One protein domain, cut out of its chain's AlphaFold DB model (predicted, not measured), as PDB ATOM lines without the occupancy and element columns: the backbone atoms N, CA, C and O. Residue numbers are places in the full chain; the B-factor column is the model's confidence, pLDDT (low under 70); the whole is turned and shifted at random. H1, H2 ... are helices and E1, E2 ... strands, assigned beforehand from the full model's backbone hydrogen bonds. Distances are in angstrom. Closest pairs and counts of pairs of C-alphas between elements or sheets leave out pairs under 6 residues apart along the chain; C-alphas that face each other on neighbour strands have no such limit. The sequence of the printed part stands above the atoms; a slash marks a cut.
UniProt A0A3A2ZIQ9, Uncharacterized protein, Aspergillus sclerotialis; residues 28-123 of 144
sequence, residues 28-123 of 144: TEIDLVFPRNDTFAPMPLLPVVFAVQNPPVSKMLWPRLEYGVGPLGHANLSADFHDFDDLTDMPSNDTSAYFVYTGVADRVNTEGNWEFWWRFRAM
ATOM      1  N   THR A  28      20.153  32.596  15.094       88.00
ATOM      2  CA  THR A  28      19.216  33.447  15.827       88.00
ATOM      3  C   THR A  28      18.969  32.807  17.188       88.00
ATOM      4  O   THR A  28      18.942  31.579  17.296       88.00
ATOM      5  N   GLU A  29      18.815  33.633  18.215       92.62
ATOM      6  CA  GLU A  29      18.441  33.219  19.567       92.62
ATOM      7  C   GLU A  29      17.114  33.885  19.922       92.62
ATOM      8  O   GLU A  29      16.851  35.022  19.520       92.62
ATOM      9  N   ILE A  30      16.268  33.152  20.644       93.56
ATOM     10  CA  ILE A  30      14.971  33.639  21.097       93.56
ATOM     11  C   ILE A  30      14.897  33.433  22.596       93.56
ATOM     12  O   ILE A  30      14.861  32.302  23.078       93.56
ATOM     13  N   ASP A  31      14.828  34.548  23.305       95.88
ATOM     14  CA  ASP A  31      14.777  34.600  24.752       95.88
ATOM     15  C   ASP A  31      13.366  34.964  25.209       95.88
ATOM     16  O   ASP A  31      12.822  36.002  24.822       95.88
ATOM     17  N   LEU A  32      12.781  34.151  26.090       96.06
ATOM     18  CA  LEU A  32      11.613  34.563  26.865       96.06
ATOM     19  C   LEU A  32      12.079  35.521  27.970       96.06
ATOM     20  O   LEU A  32      12.636  35.104  28.988       96.06
ATOM     21  N   VAL A  33      11.860  36.820  27.774       97.50
ATOM     22  CA  VAL A  33      12.235  37.858  28.744       97.50
ATOM     23  C   VAL A  33      11.257  37.867  29.918       97.50
ATOM     24  O   VAL A  33      11.679  38.038  31.072       97.50
ATOM     25  N   PHE A  34       9.969  37.680  29.615       96.75
ATOM     26  CA  PHE A  34       8.870  37.631  30.573       96.75
ATOM     27  C   PHE A  34       7.681  36.813  30.011       96.75
ATOM     28  O   PHE A  34       7.385  36.960  28.824       96.75
ATOM     29  N   PRO A  35       6.961  36.021  30.834       94.69
ATOM     30  CA  PRO A  35       7.181  35.806  32.268       94.69
ATOM     31  C   PRO A  35       8.387  34.902  32.556       94.69
ATOM     32  O   PRO A  35       8.778  34.075  31.739       94.69
ATOM     33  N   ARG A  36       8.990  35.070  33.736       94.44
ATOM     34  CA  ARG A  36      10.014  34.151  34.264       94.44
ATOM     35  C   ARG A  36       9.387  33.239  35.311       94.44
ATOM     36  O   ARG A  36       8.304  33.535  35.800       94.44
ATOM     37  N   ASN A  37      10.069  32.149  35.655       94.38
ATOM     38  CA  ASN A  37       9.628  31.255  36.724       94.38
ATOM     39  C   ASN A  37       9.722  31.962  38.088       94.38
ATOM     40  O   ASN A  37      10.776  31.945  38.723       94.38
ATOM     41  N   ASP A  38       8.639  32.633  38.477       94.75
ATOM     42  CA  ASP A  38       8.515  33.437  39.691       94.75
ATOM     43  C   ASP A  38       7.034  33.557  40.103       94.75
ATOM     44  O   ASP A  38       6.134  33.074  39.413       94.75
ATOM     45  N   THR A  39       6.777  34.206  41.235       94.88
ATOM     46  CA  THR A  39       5.434  34.511  41.730       94.88
ATOM     47  C   THR A  39       5.029  35.923  41.330       94.88
ATOM     48  O   THR A  39       5.702  36.900  41.659       94.88
ATOM     49  N   PHE A  40       3.880  36.041  40.673       93.19
ATOM     50  CA  PHE A  40       3.306  37.321  40.273       93.19
ATOM     51  C   PHE A  40       1.967  37.539  40.969       93.19
ATOM     52  O   PHE A  40       1.234  36.588  41.239       93.19
ATOM     53  N   ALA A  41       1.634  38.800  41.250       95.88
ATOM     54  CA  ALA A  41       0.295  39.130  41.712       95.88
ATOM     55  C   ALA A  41      -0.727  38.836  40.599       95.88
ATOM     56  O   ALA A  41      -0.391  39.003  39.420       95.88
ATOM     57  N   PRO A  42      -1.971  38.458  40.945       95.81
ATOM     58  CA  PRO A  42      -3.036  38.333  39.964       95.81
ATOM     59  C   PRO A  42      -3.176  39.615  39.139       95.81
ATOM     60  O   PRO A  42      -3.202  40.716  39.695       95.81
ATOM     61  N   MET A  43      -3.261  39.483  37.817       94.38
ATOM     62  CA  MET A  43      -3.319  40.635  36.918       94.38
ATOM     63  C   MET A  43      -4.306  40.431  35.762       94.38
ATOM     64  O   MET A  43      -4.389  39.326  35.223       94.38
ATOM     65  N   PRO A  44      -5.042  41.483  35.344       94.88
ATOM     66  CA  PRO A  44      -5.951  41.408  34.195       94.88
ATOM     67  C   PRO A  44      -5.243  41.159  32.861       94.88
ATOM     68  O   PRO A  44      -5.839  40.619  31.942       94.88
ATOM     69  N   LEU A  45      -3.973  41.545  32.740       94.56
ATOM     70  CA  LEU A  45      -3.164  41.324  31.547       94.56
ATOM     71  C   LEU A  45      -1.764  40.910  31.981       94.56
ATOM     72  O   LEU A  45      -1.045  41.727  32.554       94.56
ATOM     73  N   LEU A  46      -1.388  39.663  31.705       94.25
ATOM     74  CA  LEU A  46      -0.018  39.187  31.870       94.25
ATOM     75  C   LEU A  46       0.798  39.603  30.654       94.25
ATOM     76  O   LEU A  46       0.492  39.126  29.560       94.25
ATOM     77  N   PRO A  47       1.822  40.458  30.799       95.88
ATOM     78  CA  PRO A  47       2.715  40.747  29.690       95.88
ATOM     79  C   PRO A  47       3.383  39.465  29.197       95.88
ATOM     80  O   PRO A  47       3.637  38.546  29.970       95.88
ATOM     81  N   VAL A  48       3.708  39.408  27.917       96.00
ATOM     82  CA  VAL A  48       4.571  38.375  27.350       96.00
ATOM     83  C   VAL A  48       5.571  39.092  26.460       96.00
ATOM     84  O   VAL A  48       5.193  39.888  25.600       96.00
ATOM     85  N   VAL A  49       6.856  38.868  26.726       97.06
ATOM     86  CA  VAL A  49       7.942  39.574  26.046       97.06
ATOM     87  C   VAL A  49       8.990  38.577  25.595       97.06
ATOM     88  O   VAL A  49       9.603  37.895  26.420       97.06
ATOM     89  N   PHE A  50       9.234  38.553  24.288       96.94
ATOM     90  CA  PHE A  50      10.333  37.809  23.687       96.94
ATOM     91  C   PHE A  50      11.385  38.771  23.144       96.94
ATOM     92  O   PHE A  50      11.045  39.826  22.607       96.94
ATOM     93  N   ALA A  51      12.656  38.395  23.253       96.19
ATOM     94  CA  ALA A  51      13.749  39.049  22.548       96.19
ATOM     95  C   ALA A  51      14.273  38.109  21.463       96.19
ATOM     96  O   ALA A  51      14.593  36.956  21.732       96.19
ATOM     97  N   VAL A  52      14.349  38.613  20.237       94.50
ATOM     98  CA  VAL A  52      14.854  37.893  19.071       94.50
ATOM     99  C   VAL A  52      16.177  38.519  18.664       94.50
ATOM    100  O   VAL A  52      16.226  39.669  18.222       94.50
ATOM    101  N   GLN A  53      17.261  37.771  18.821       93.25
ATOM    102  CA  GLN A  53      18.588  38.198  18.400       93.25
ATOM    103  C   GLN A  53      18.791  37.912  16.912       93.25
ATOM    104  O   GLN A  53      18.305  36.914  16.392       93.25
ATOM    105  N   ASN A  54      19.540  38.772  16.223       90.81
ATOM    106  CA  ASN A  54      19.777  38.659  14.783       90.81
ATOM    107  C   ASN A  54      18.473  38.531  13.946       90.81
ATOM    108  O   ASN A  54      18.256  37.525  13.253       90.81
ATOM    109  N   PRO A  55      17.594  39.557  13.970       91.19
ATOM    110  CA  PRO A  55      16.325  39.550  13.235       91.19
ATOM    111  C   PRO A  55      16.425  39.214  11.733       91.19
ATOM    112  O   PRO A  55      15.534  38.514  11.249       91.19
ATOM    113  N   PRO A  56      17.479  39.609  10.982       89.81
ATOM    114  CA  PRO A  56      17.613  39.276   9.569       89.81
ATOM    115  C   PRO A  56      17.685  37.768   9.333       89.81
ATOM    116  O   PRO A  56      17.006  37.258   8.446       89.81
ATOM    117  N   VAL A  57      18.451  37.047  10.159       88.25
ATOM    118  CA  VAL A  57      18.532  35.580  10.105       88.25
ATOM    119  C   VAL A  57      17.209  34.960  10.531       88.25
ATOM    120  O   VAL A  57      16.692  34.087   9.838       88.25
ATOM    121  N   SER A  58      16.633  35.436  11.638       89.50
ATOM    122  CA  SER A  58      15.356  34.927  12.143       89.50
ATOM    123  C   SER A  58      14.248  35.054  11.095       89.50
ATOM    124  O   SER A  58      13.553  34.088  10.793       89.50
ATOM    125  N   LYS A  59      14.141  36.214  10.439       89.00
ATOM    126  CA  LYS A  59      13.134  36.504   9.410       89.00
ATOM    127  C   LYS A  59      13.175  35.531   8.233       89.00
ATOM    128  O   LYS A  59      12.122  35.191   7.695       89.00
ATOM    129  N   MET A  60      14.360  35.056   7.847       86.94
ATOM    130  CA  MET A  60      14.513  34.072   6.766       86.94
ATOM    131  C   MET A  60      13.866  32.719   7.092       86.94
ATOM    132  O   MET A  60      13.572  31.953   6.178       86.94
ATOM    133  N   LEU A  61      13.619  32.431   8.372       87.00
ATOM    134  CA  LEU A  61      12.960  31.211   8.831       87.00
ATOM    135  C   LEU A  61      11.425  31.297   8.782       87.00
ATOM    136  O   LEU A  61      10.766  30.318   9.131       87.00
ATOM    137  N   TRP A  62      10.862  32.446   8.379       88.50
ATOM    138  CA  TRP A  62       9.433  32.775   8.488       88.50
ATOM    139  C   TRP A  62       8.847  32.358   9.841       88.50
ATOM    140  O   TRP A  62       8.024  31.439   9.911       88.50
ATOM    141  N   PRO A  63       9.327  32.982  10.930       90.31
ATOM    142  CA  PRO A  63       9.064  32.463  12.250       90.31
ATOM    143  C   PRO A  63       7.682  32.833  12.773       90.31
ATOM    144  O   PRO A  63       7.180  33.935  12.544       90.31
ATOM    145  N   ARG A  64       7.129  31.914  13.561       92.12
ATOM    146  CA  ARG A  64       5.941  32.109  14.387       92.12
ATOM    147  C   ARG A  64       6.261  31.741  15.827       92.12
ATOM    148  O   ARG A  64       6.825  30.674  16.085       92.12
ATOM    149  N   LEU A  65       5.874  32.603  16.759       93.50
ATOM    150  CA  LEU A  65       5.858  32.283  18.181       93.50
ATOM    151  C   LEU A  65       4.453  31.860  18.577       93.50
ATOM    152  O   LEU A  65       3.500  32.571  18.304       93.50
ATOM    153  N   GLU A  66       4.335  30.702  19.213       93.12
ATOM    154  CA  GLU A  66       3.100  30.235  19.840       93.12
ATOM    155  C   GLU A  66       3.312  30.229  21.346       93.12
ATOM    156  O   GLU A  66       4.354  29.773  21.820       93.12
ATOM    157  N   TYR A  67       2.337  30.706  22.106       92.50
ATOM    158  CA  TYR A  67       2.419  30.722  23.561       92.50
ATOM    159  C   TYR A  67       1.053  30.514  24.193       92.50
ATOM    160  O   TYR A  67       0.012  30.693  23.560       92.50
ATOM    161  N   GLY A  68       1.067  30.129  25.462       91.00
ATOM    162  CA  GLY A  68      -0.150  29.907  26.213       91.00
ATOM    163  C   GLY A  68       0.070  29.859  27.713       91.00
ATOM    164  O   GLY A  68       1.201  29.798  28.201       91.00
ATOM    165  N   VAL A  69      -1.044  29.903  28.437       91.31
ATOM    166  CA  VAL A  69      -1.063  29.742  29.890       91.31
ATOM    167  C   VAL A  69      -2.202  28.821  30.304       91.31
ATOM    168  O   VAL A  69      -3.327  28.935  29.805       91.31
ATOM    169  N   GLY A  70      -1.898  27.936  31.245       89.62
ATOM    170  CA  GLY A  70      -2.838  26.994  31.837       89.62
ATOM    171  C   GLY A  70      -2.556  26.771  33.322       89.62
ATOM    172  O   GLY A  70      -1.503  27.180  33.817       89.62
ATOM    173  N   PRO A  71      -3.475  26.151  34.078       89.19
ATOM    174  CA  PRO A  71      -3.190  25.723  35.442       89.19
ATOM    175  C   PRO A  71      -2.071  24.672  35.459       89.19
ATOM    176  O   PRO A  71      -2.093  23.717  34.681       89.19
ATOM    177  N   LEU A  72      -1.124  24.807  36.387       87.81
ATOM    178  CA  LEU A  72       0.013  23.891  36.493       87.81
ATOM    179  C   LEU A  72      -0.453  22.435  36.680       87.81
ATOM    180  O   LEU A  72      -1.303  22.142  37.525       87.81
ATOM    181  N   GLY A  73       0.132  21.512  35.911       82.31
ATOM    182  CA  GLY A  73      -0.131  20.073  36.030       82.31
ATOM    183  C   GLY A  73      -1.389  19.575  35.308       82.31
ATOM    184  O   GLY A  73      -1.761  18.411  35.473       82.31
ATOM    185  N   HIS A  74      -2.043  20.411  34.498       74.88
ATOM    186  CA  HIS A  74      -3.126  19.969  33.620       74.88
ATOM    187  C   HIS A  74      -2.567  19.444  32.291       74.88
ATOM    188  O   HIS A  74      -1.976  20.173  31.509       74.88
ATOM    189  N   ALA A  75      -2.794  18.159  31.999       62.56
ATOM    190  CA  ALA A  75      -2.291  17.514  30.778       62.56
ATOM    191  C   ALA A  75      -3.037  17.923  29.492       62.56
ATOM    192  O   ALA A  75      -2.641  17.529  28.395       62.56
ATOM    193  N   ASN A  76      -4.148  18.656  29.613       65.19
ATOM    194  CA  ASN A  76      -5.033  18.944  28.495       65.19
ATOM    195  C   ASN A  76      -4.907  20.404  28.047       65.19
ATOM    196  O   ASN A  76      -5.646  21.270  28.511       65.19
ATOM    197  N   LEU A  77      -4.010  20.639  27.085       59.66
ATOM    198  CA  LEU A  77      -3.744  21.952  26.478       59.66
ATOM    199  C   LEU A  77      -4.983  22.594  25.822       59.66
ATOM    200  O   LEU A  77      -4.958  23.768  25.475       59.66
ATOM    201  N   SER A  78      -6.076  21.846  25.616       53.88
ATOM    202  CA  SER A  78      -7.322  22.389  25.060       53.88
ATOM    203  C   SER A  78      -8.065  23.328  26.017       53.88
ATOM    204  O   SER A  78      -8.970  24.033  25.578       53.88
ATOM    205  N   ALA A  79      -7.748  23.291  27.316       58.66
ATOM    206  CA  ALA A  79      -8.294  24.211  28.317       58.66
ATOM    207  C   ALA A  79      -7.435  25.477  28.489       58.66
ATOM    208  O   ALA A  79      -7.874  26.429  29.139       58.66
ATOM    209  N   ASP A  80      -6.239  25.494  27.900       73.94
ATOM    210  CA  ASP A  80      -5.300  26.598  28.019       73.94
ATOM    211  C   ASP A  80      -5.694  27.734  27.081       73.94
ATOM    212  O   ASP A  80      -6.184  27.534  25.962       73.94
ATOM    213  N   PHE A  81      -5.423  28.959  27.520       81.44
ATOM    214  CA  PHE A  81      -5.339  30.055  26.570       81.44
ATOM    215  C   PHE A  81      -4.133  29.815  25.665       81.44
ATOM    216  O   PHE A  81      -3.054  29.498  26.163       81.44
ATOM    217  N   HIS A  82      -4.312  29.999  24.359       84.94
ATOM    218  CA  HIS A  82      -3.233  29.945  23.384       84.94
ATOM    219  C   HIS A  82      -3.380  31.091  22.387       84.94
ATOM    220  O   HIS A  82      -4.497  31.439  22.004       84.94
ATOM    221  N   ASP A  83      -2.250  31.640  21.962       88.00
ATOM    222  CA  ASP A  83      -2.177  32.672  20.934       88.00
ATOM    223  C   ASP A  83      -0.851  32.563  20.165       88.00
ATOM    224  O   ASP A  83       0.022  31.751  20.514       88.00
ATOM    225  N   PHE A  84      -0.714  33.332  19.086       90.12
ATOM    226  CA  PHE A  84       0.494  33.342  18.276       90.12
ATOM    227  C   PHE A  84       0.817  34.705  17.663       90.12
ATOM    228  O   PHE A  84      -0.067  35.464  17.281       90.12
ATOM    229  N   ASP A  85       2.113  34.941  17.465       89.75
ATOM    230  CA  ASP A  85       2.651  36.097  16.754       89.75
ATOM    231  C   ASP A  85       3.450  35.638  15.528       89.75
ATOM    232  O   ASP A  85       4.433  34.894  15.635       89.75
ATOM    233  N   ASP A  86       3.031  36.099  14.348       89.81
ATOM    234  CA  ASP A  86       3.788  35.949  13.106       89.81
ATOM    235  C   ASP A  86       4.858  37.049  13.034       89.81
ATOM    236  O   ASP A  86       4.558  38.239  12.960       89.81
ATOM    237  N   LEU A  87       6.135  36.667  13.020       89.94
ATOM    238  CA  LEU A  87       7.251  37.617  13.100       89.94
ATOM    239  C   LEU A  87       7.762  38.043  11.712       89.94
ATOM    240  O   LEU A  87       8.962  38.216  11.483       89.94
ATOM    241  N   THR A  88       6.858  38.199  10.744       83.38
ATOM    242  CA  THR A  88       7.211  38.512   9.347       83.38
ATOM    243  C   THR A  88       7.726  39.937   9.158       83.38
ATOM    244  O   THR A  88       8.457  40.216   8.202       83.38
ATOM    245  N   ASP A  89       7.404  40.831  10.091       86.12
ATOM    246  CA  ASP A  89       7.676  42.267   9.985       86.12
ATOM    247  C   ASP A  89       8.993  42.689  10.651       86.12
ATOM    248  O   ASP A  89       9.333  43.871  10.676       86.12
ATOM    249  N   MET A  90       9.792  41.724  11.120       89.69
ATOM    250  CA  MET A  90      11.129  41.984  11.656       89.69
ATOM    251  C   MET A  90      12.020  42.750  10.657       89.69
ATOM    252  O   MET A  90      11.900  42.561   9.437       89.69
ATOM    253  N   PRO A  91      12.946  43.600  11.132       89.56
ATOM    254  CA  PRO A  91      13.863  44.318  10.256       89.56
ATOM    255  C   PRO A  91      14.834  43.353   9.560       89.56
ATOM    256  O   PRO A  91      15.329  42.399  10.153       89.56
ATOM    257  N   SER A  92      15.119  43.600   8.279       86.25
ATOM    258  CA  SER A  92      16.021  42.760   7.472       86.25
ATOM    259  C   SER A  92      17.470  43.250   7.450       86.25
ATOM    260  O   SER A  92      18.332  42.590   6.879       86.25
ATOM    261  N   ASN A  93      17.739  44.426   8.008       86.94
ATOM    262  CA  ASN A  93      19.029  45.115   7.946       86.94
ATOM    263  C   ASN A  93      19.530  45.595   9.316       86.94
ATOM    264  O   ASN A  93      20.572  46.242   9.381       86.94
ATOM    265  N   ASP A  94      18.804  45.291  10.389       85.31
ATOM    266  CA  ASP A  94      19.181  45.630  11.755       85.31
ATOM    267  C   ASP A  94      19.509  44.347  12.515       85.31
ATOM    268  O   ASP A  94      18.717  43.415  12.518       85.31
ATOM    269  N   THR A  95      20.686  44.297  13.133       85.44
ATOM    270  CA  THR A  95      21.157  43.135  13.905       85.44
ATOM    271  C   THR A  95      20.905  43.279  15.404       85.44
ATOM    272  O   THR A  95      21.177  42.342  16.157       85.44
ATOM    273  N   SER A  96      20.380  44.426  15.844       89.44
ATOM    274  CA  SER A  96      19.955  44.633  17.223       89.44
ATOM    275  C   SER A  96      18.801  43.697  17.596       89.44
ATOM    276  O   SER A  96      18.087  43.181  16.735       89.44
ATOM    277  N   ALA A  97      18.644  43.429  18.893       92.25
ATOM    278  CA  ALA A  97      17.580  42.555  19.370       92.25
ATOM    279  C   ALA A  97      16.202  43.162  19.064       92.25
ATOM    280  O   ALA A  97      15.913  44.299  19.444       92.25
ATOM    281  N   TYR A  98      15.342  42.385  18.410       93.88
ATOM    282  CA  TYR A  98      13.952  42.743  18.160       93.88
ATOM    283  C   TYR A  98      13.074  42.227  19.299       93.88
ATOM    284  O   TYR A  98      13.134  41.048  19.644       93.88
ATOM    285  N   PHE A  99      12.258  43.101  19.883       94.88
ATOM    286  CA  PHE A  99      11.378  42.737  20.991       94.88
ATOM    287  C   PHE A  99       9.943  42.557  20.508       94.88
ATOM    288  O   PHE A  99       9.375  43.454  19.886       94.88
ATOM    289  N   VAL A 100       9.361  41.412  20.849       95.00
ATOM    290  CA  VAL A 100       7.945  41.107  20.634       95.00
ATOM    291  C   VAL A 100       7.215  41.397  21.937       95.00
ATOM    292  O   VAL A 100       7.575  40.832  22.971       95.00
ATOM    293  N   TYR A 101       6.215  42.275  21.889       94.56
ATOM    294  CA  TYR A 101       5.392  42.642  23.039       94.56
ATOM    295  C   TYR A 101       3.955  42.199  22.803       94.56
ATOM    296  O   TYR A 101       3.293  42.701  21.897       94.56
ATOM    297  N   THR A 102       3.475  41.299  23.649       93.00
ATOM    298  CA  THR A 102       2.102  40.793  23.622       93.00
ATOM    299  C   THR A 102       1.619  40.534  25.055       93.00
ATOM    300  O   THR A 102       2.232  41.007  26.021       93.00
ATOM    301  N   GLY A 103       0.509  39.825  25.238       92.38
ATOM    302  CA  GLY A 103       0.045  39.457  26.566       92.38
ATOM    303  C   GLY A 103      -1.116  38.476  26.597       92.38
ATOM    304  O   GLY A 103      -1.750  38.182  25.588       92.38
ATOM    305  N   VAL A 104      -1.402  37.988  27.801       92.25
ATOM    306  CA  VAL A 104      -2.545  37.124  28.090       92.25
ATOM    307  C   VAL A 104      -3.567  37.886  28.925       92.25
ATOM    308  O   VAL A 104      -3.309  38.210  30.085       92.25
ATOM    309  N   ALA A 105      -4.735  38.153  28.343       92.25
ATOM    310  CA  ALA A 105      -5.820  38.875  29.002       92.25
ATOM    311  C   ALA A 105      -6.750  37.938  29.792       92.25
ATOM    312  O   ALA A 105      -7.136  36.876  29.308       92.25
ATOM    313  N   ASP A 106      -7.126  38.355  31.000       90.62
ATOM    314  CA  ASP A 106      -8.192  37.801  31.845       90.62
ATOM    315  C   ASP A 106      -8.076  36.306  32.197       90.62
ATOM    316  O   ASP A 106      -9.067  35.659  32.540       90.62
ATOM    317  N   ARG A 107      -6.865  35.736  32.141       89.06
ATOM    318  CA  ARG A 107      -6.614  34.329  32.520       89.06
ATOM    319  C   ARG A 107      -5.951  34.157  33.870       89.06
ATOM    320  O   ARG A 107      -6.316  33.250  34.602       89.06
ATOM    321  N   VAL A 108      -5.016  35.038  34.206       91.00
ATOM    322  CA  VAL A 108      -4.239  34.978  35.454       91.00
ATOM    323  C   VAL A 108      -4.619  36.108  36.416       91.00
ATOM    324  O   VAL A 108      -3.810  36.591  37.205       91.00
ATOM    325  N   ASN A 109      -5.877  36.548  36.351       93.75
ATOM    326  CA  ASN A 109      -6.452  37.569  37.233       93.75
ATOM    327  C   ASN A 109      -6.913  37.005  38.591       93.75
ATOM    328  O   ASN A 109      -7.530  37.718  39.380       93.75
ATOM    329  N   THR A 110      -6.596  35.741  38.870       93.06
ATOM    330  CA  THR A 110      -6.867  35.048  40.133       93.06
ATOM    331  C   THR A 110      -5.597  34.385  40.666       93.06
ATOM    332  O   THR A 110      -4.663  34.096  39.913       93.06
ATOM    333  N   GLU A 111      -5.545  34.166  41.980       95.12
ATOM    334  CA  GLU A 111      -4.445  33.438  42.616       95.12
ATOM    335  C   GLU A 111      -4.447  31.964  42.187       95.12
ATOM    336  O   GLU A 111      -5.498  31.328  42.105       95.12
ATOM    337  N   GLY A 112      -3.263  31.410  41.928       92.19
ATOM    338  CA  GLY A 112      -3.113  30.021  41.508       92.19
ATOM    339  C   GLY A 112      -1.693  29.693  41.064       92.19
ATOM    340  O   GLY A 112      -0.843  30.574  40.954       92.19
ATOM    341  N   ASN A 113      -1.453  28.411  40.795       93.00
ATOM    342  CA  ASN A 113      -0.224  27.952  40.154       93.00
ATOM    343  C   ASN A 113      -0.482  27.799  38.660       93.00
ATOM    344  O   ASN A 113      -1.364  27.038  38.253       93.00
ATOM    345  N   TRP A 114       0.309  28.502  37.863       91.50
ATOM    346  CA  TRP A 114       0.137  28.599  36.423       91.50
ATOM    347  C   TRP A 114       1.377  28.075  35.709       91.50
ATOM    348  O   TRP A 114       2.501  28.247  36.179       91.50
ATOM    349  N   GLU A 115       1.166  27.447  34.565       91.44
ATOM    350  CA  GLU A 115       2.204  27.028  33.640       91.44
ATOM    351  C   GLU A 115       2.134  27.919  32.405       91.44
ATOM    352  O   GLU A 115       1.106  27.991  31.731       91.44
ATOM    353  N   PHE A 116       3.236  28.613  32.127       92.75
ATOM    354  CA  PHE A 116       3.433  29.312  30.867       92.75
ATOM    355  C   PHE A 116       4.257  28.425  29.942       92.75
ATOM    356  O   PHE A 116       5.362  28.006  30.296       92.75
ATOM    357  N   TRP A 117       3.744  28.178  28.744       91.25
ATOM    358  CA  TRP A 117       4.458  27.444  27.712       91.25
ATOM    359  C   TRP A 117       4.596  28.301  26.464       91.25
ATOM    360  O   TRP A 117       3.769  29.161  26.165       91.25
ATOM    361  N   TRP A 118       5.652  28.041  25.707       94.06
ATOM    362  CA  TRP A 118       5.877  28.681  24.423       94.06
ATOM    363  C   TRP A 118       6.565  27.716  23.468       94.06
ATOM    364  O   TRP A 118       7.195  26.736  23.876       94.06
ATOM    365  N   ARG A 119       6.406  27.975  22.176       91.75
ATOM    366  CA  ARG A 119       7.018  27.218  21.093       91.75
ATOM    367  C   ARG A 119       7.429  28.172  19.994       91.75
ATOM    368  O   ARG A 119       6.686  29.070  19.608       91.75
ATOM    369  N   PHE A 120       8.601  27.914  19.447       91.12
ATOM    370  CA  PHE A 120       9.053  28.539  18.223       91.12
ATOM    371  C   PHE A 120       8.763  27.621  17.040       91.12
ATOM    372  O   PHE A 120       9.103  26.434  17.068       91.12
ATOM    373  N   ARG A 121       8.161  28.172  15.988       90.00
ATOM    374  CA  ARG A 121       7.998  27.493  14.705       90.00
ATOM    375  C   ARG A 121       8.740  28.250  13.625       90.00
ATOM    376  O   ARG A 121       8.608  29.461  13.500       90.00
ATOM    377  N   ALA A 122       9.463  27.494  12.818       88.00
ATOM    378  CA  ALA A 122      10.086  27.951  11.592       88.00
ATOM    379  C   ALA A 122       9.539  27.128  10.426       88.00
ATOM    380  O   ALA A 122       9.202  25.949  10.581       88.00
ATOM    381  N   MET A 123       9.465  27.746   9.253       81.19
ATOM    382  CA  MET A 123       9.131  27.046   8.019       81.19
ATOM    383  C   MET A 123      10.276  26.121   7.597       81.19
ATOM    384  O   MET A 123      11.447  26.343   7.906       81.19
TER     385      MET A 123
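This is residues 28 to 123 of the 144 residues of an uncharacterized protein of Aspergillus sclerotialis (UniProt A0A3A2ZIQ9). What shape is this? Two three-stranded sheets lie face to face as an elongated sandwich, E1 E2 E5 against E4 E3 E6, with the short helix H1 at one end. What is it built of? The printed part has 96 residues, with six named strands and one named helix in the order E1 E2 H1 E3 E4 E5 E6; it is mostly strand, and both sheets are antiparallel. How large is it? It is compact, with a radius of gyration of the C-alphas of 14.4 A, and spans 43 by 25 by 19 A.

Where is the first sheet? E1 is residues 30 to 34, from C-alpha 30 at (14.971, 33.639, 21.097); E2 is 45 to 52, 22.2 A long; E5 is 98 to 105, 22.9 A. Where are the other elements? E4 is residues 81 to 86; E3 is 64 to 71, 23.8 A; E6 is 114 to 121, 23.1 A, ending at C-alpha 121 at (7.998, 27.493, 14.705). H1 is residues 55 to 60.

How do the strands pair? Inner strand E2 has N 50 3.1 A from O 100 of E5 and O 50 2.9 A from N 100, within hydrogen-bond range, and on its other side N 31 of E1 is 2.9 A from O 51 of E2. Inner strand E3 has N 66 2.9 A from O 119 of E6 and N 67 3.0 A from O 83 of E4. How do the sheets face? Their facing parts are 9.8 A centre to centre, with strands at 29 degrees; the closest C-alphas of E3 and E5 are those of Val 69 and Val 104, 7.7 A. Where is H1? It only grazes the sheet E1 E2 E5, its Pro 55 C-alpha 6.3 A from that of Tyr 98, and every O i to N i+4 pair in it is within hydrogen-bond range.

What is farthest apart? The C-alphas of Asn 93 and Glu 111 are 43.5 A apart. Are there cuts or long links? The printed part has no cut, and E4 to E5 is a long link of 11 residues. Where is confidence low? Residues 75 to 79 are under 70.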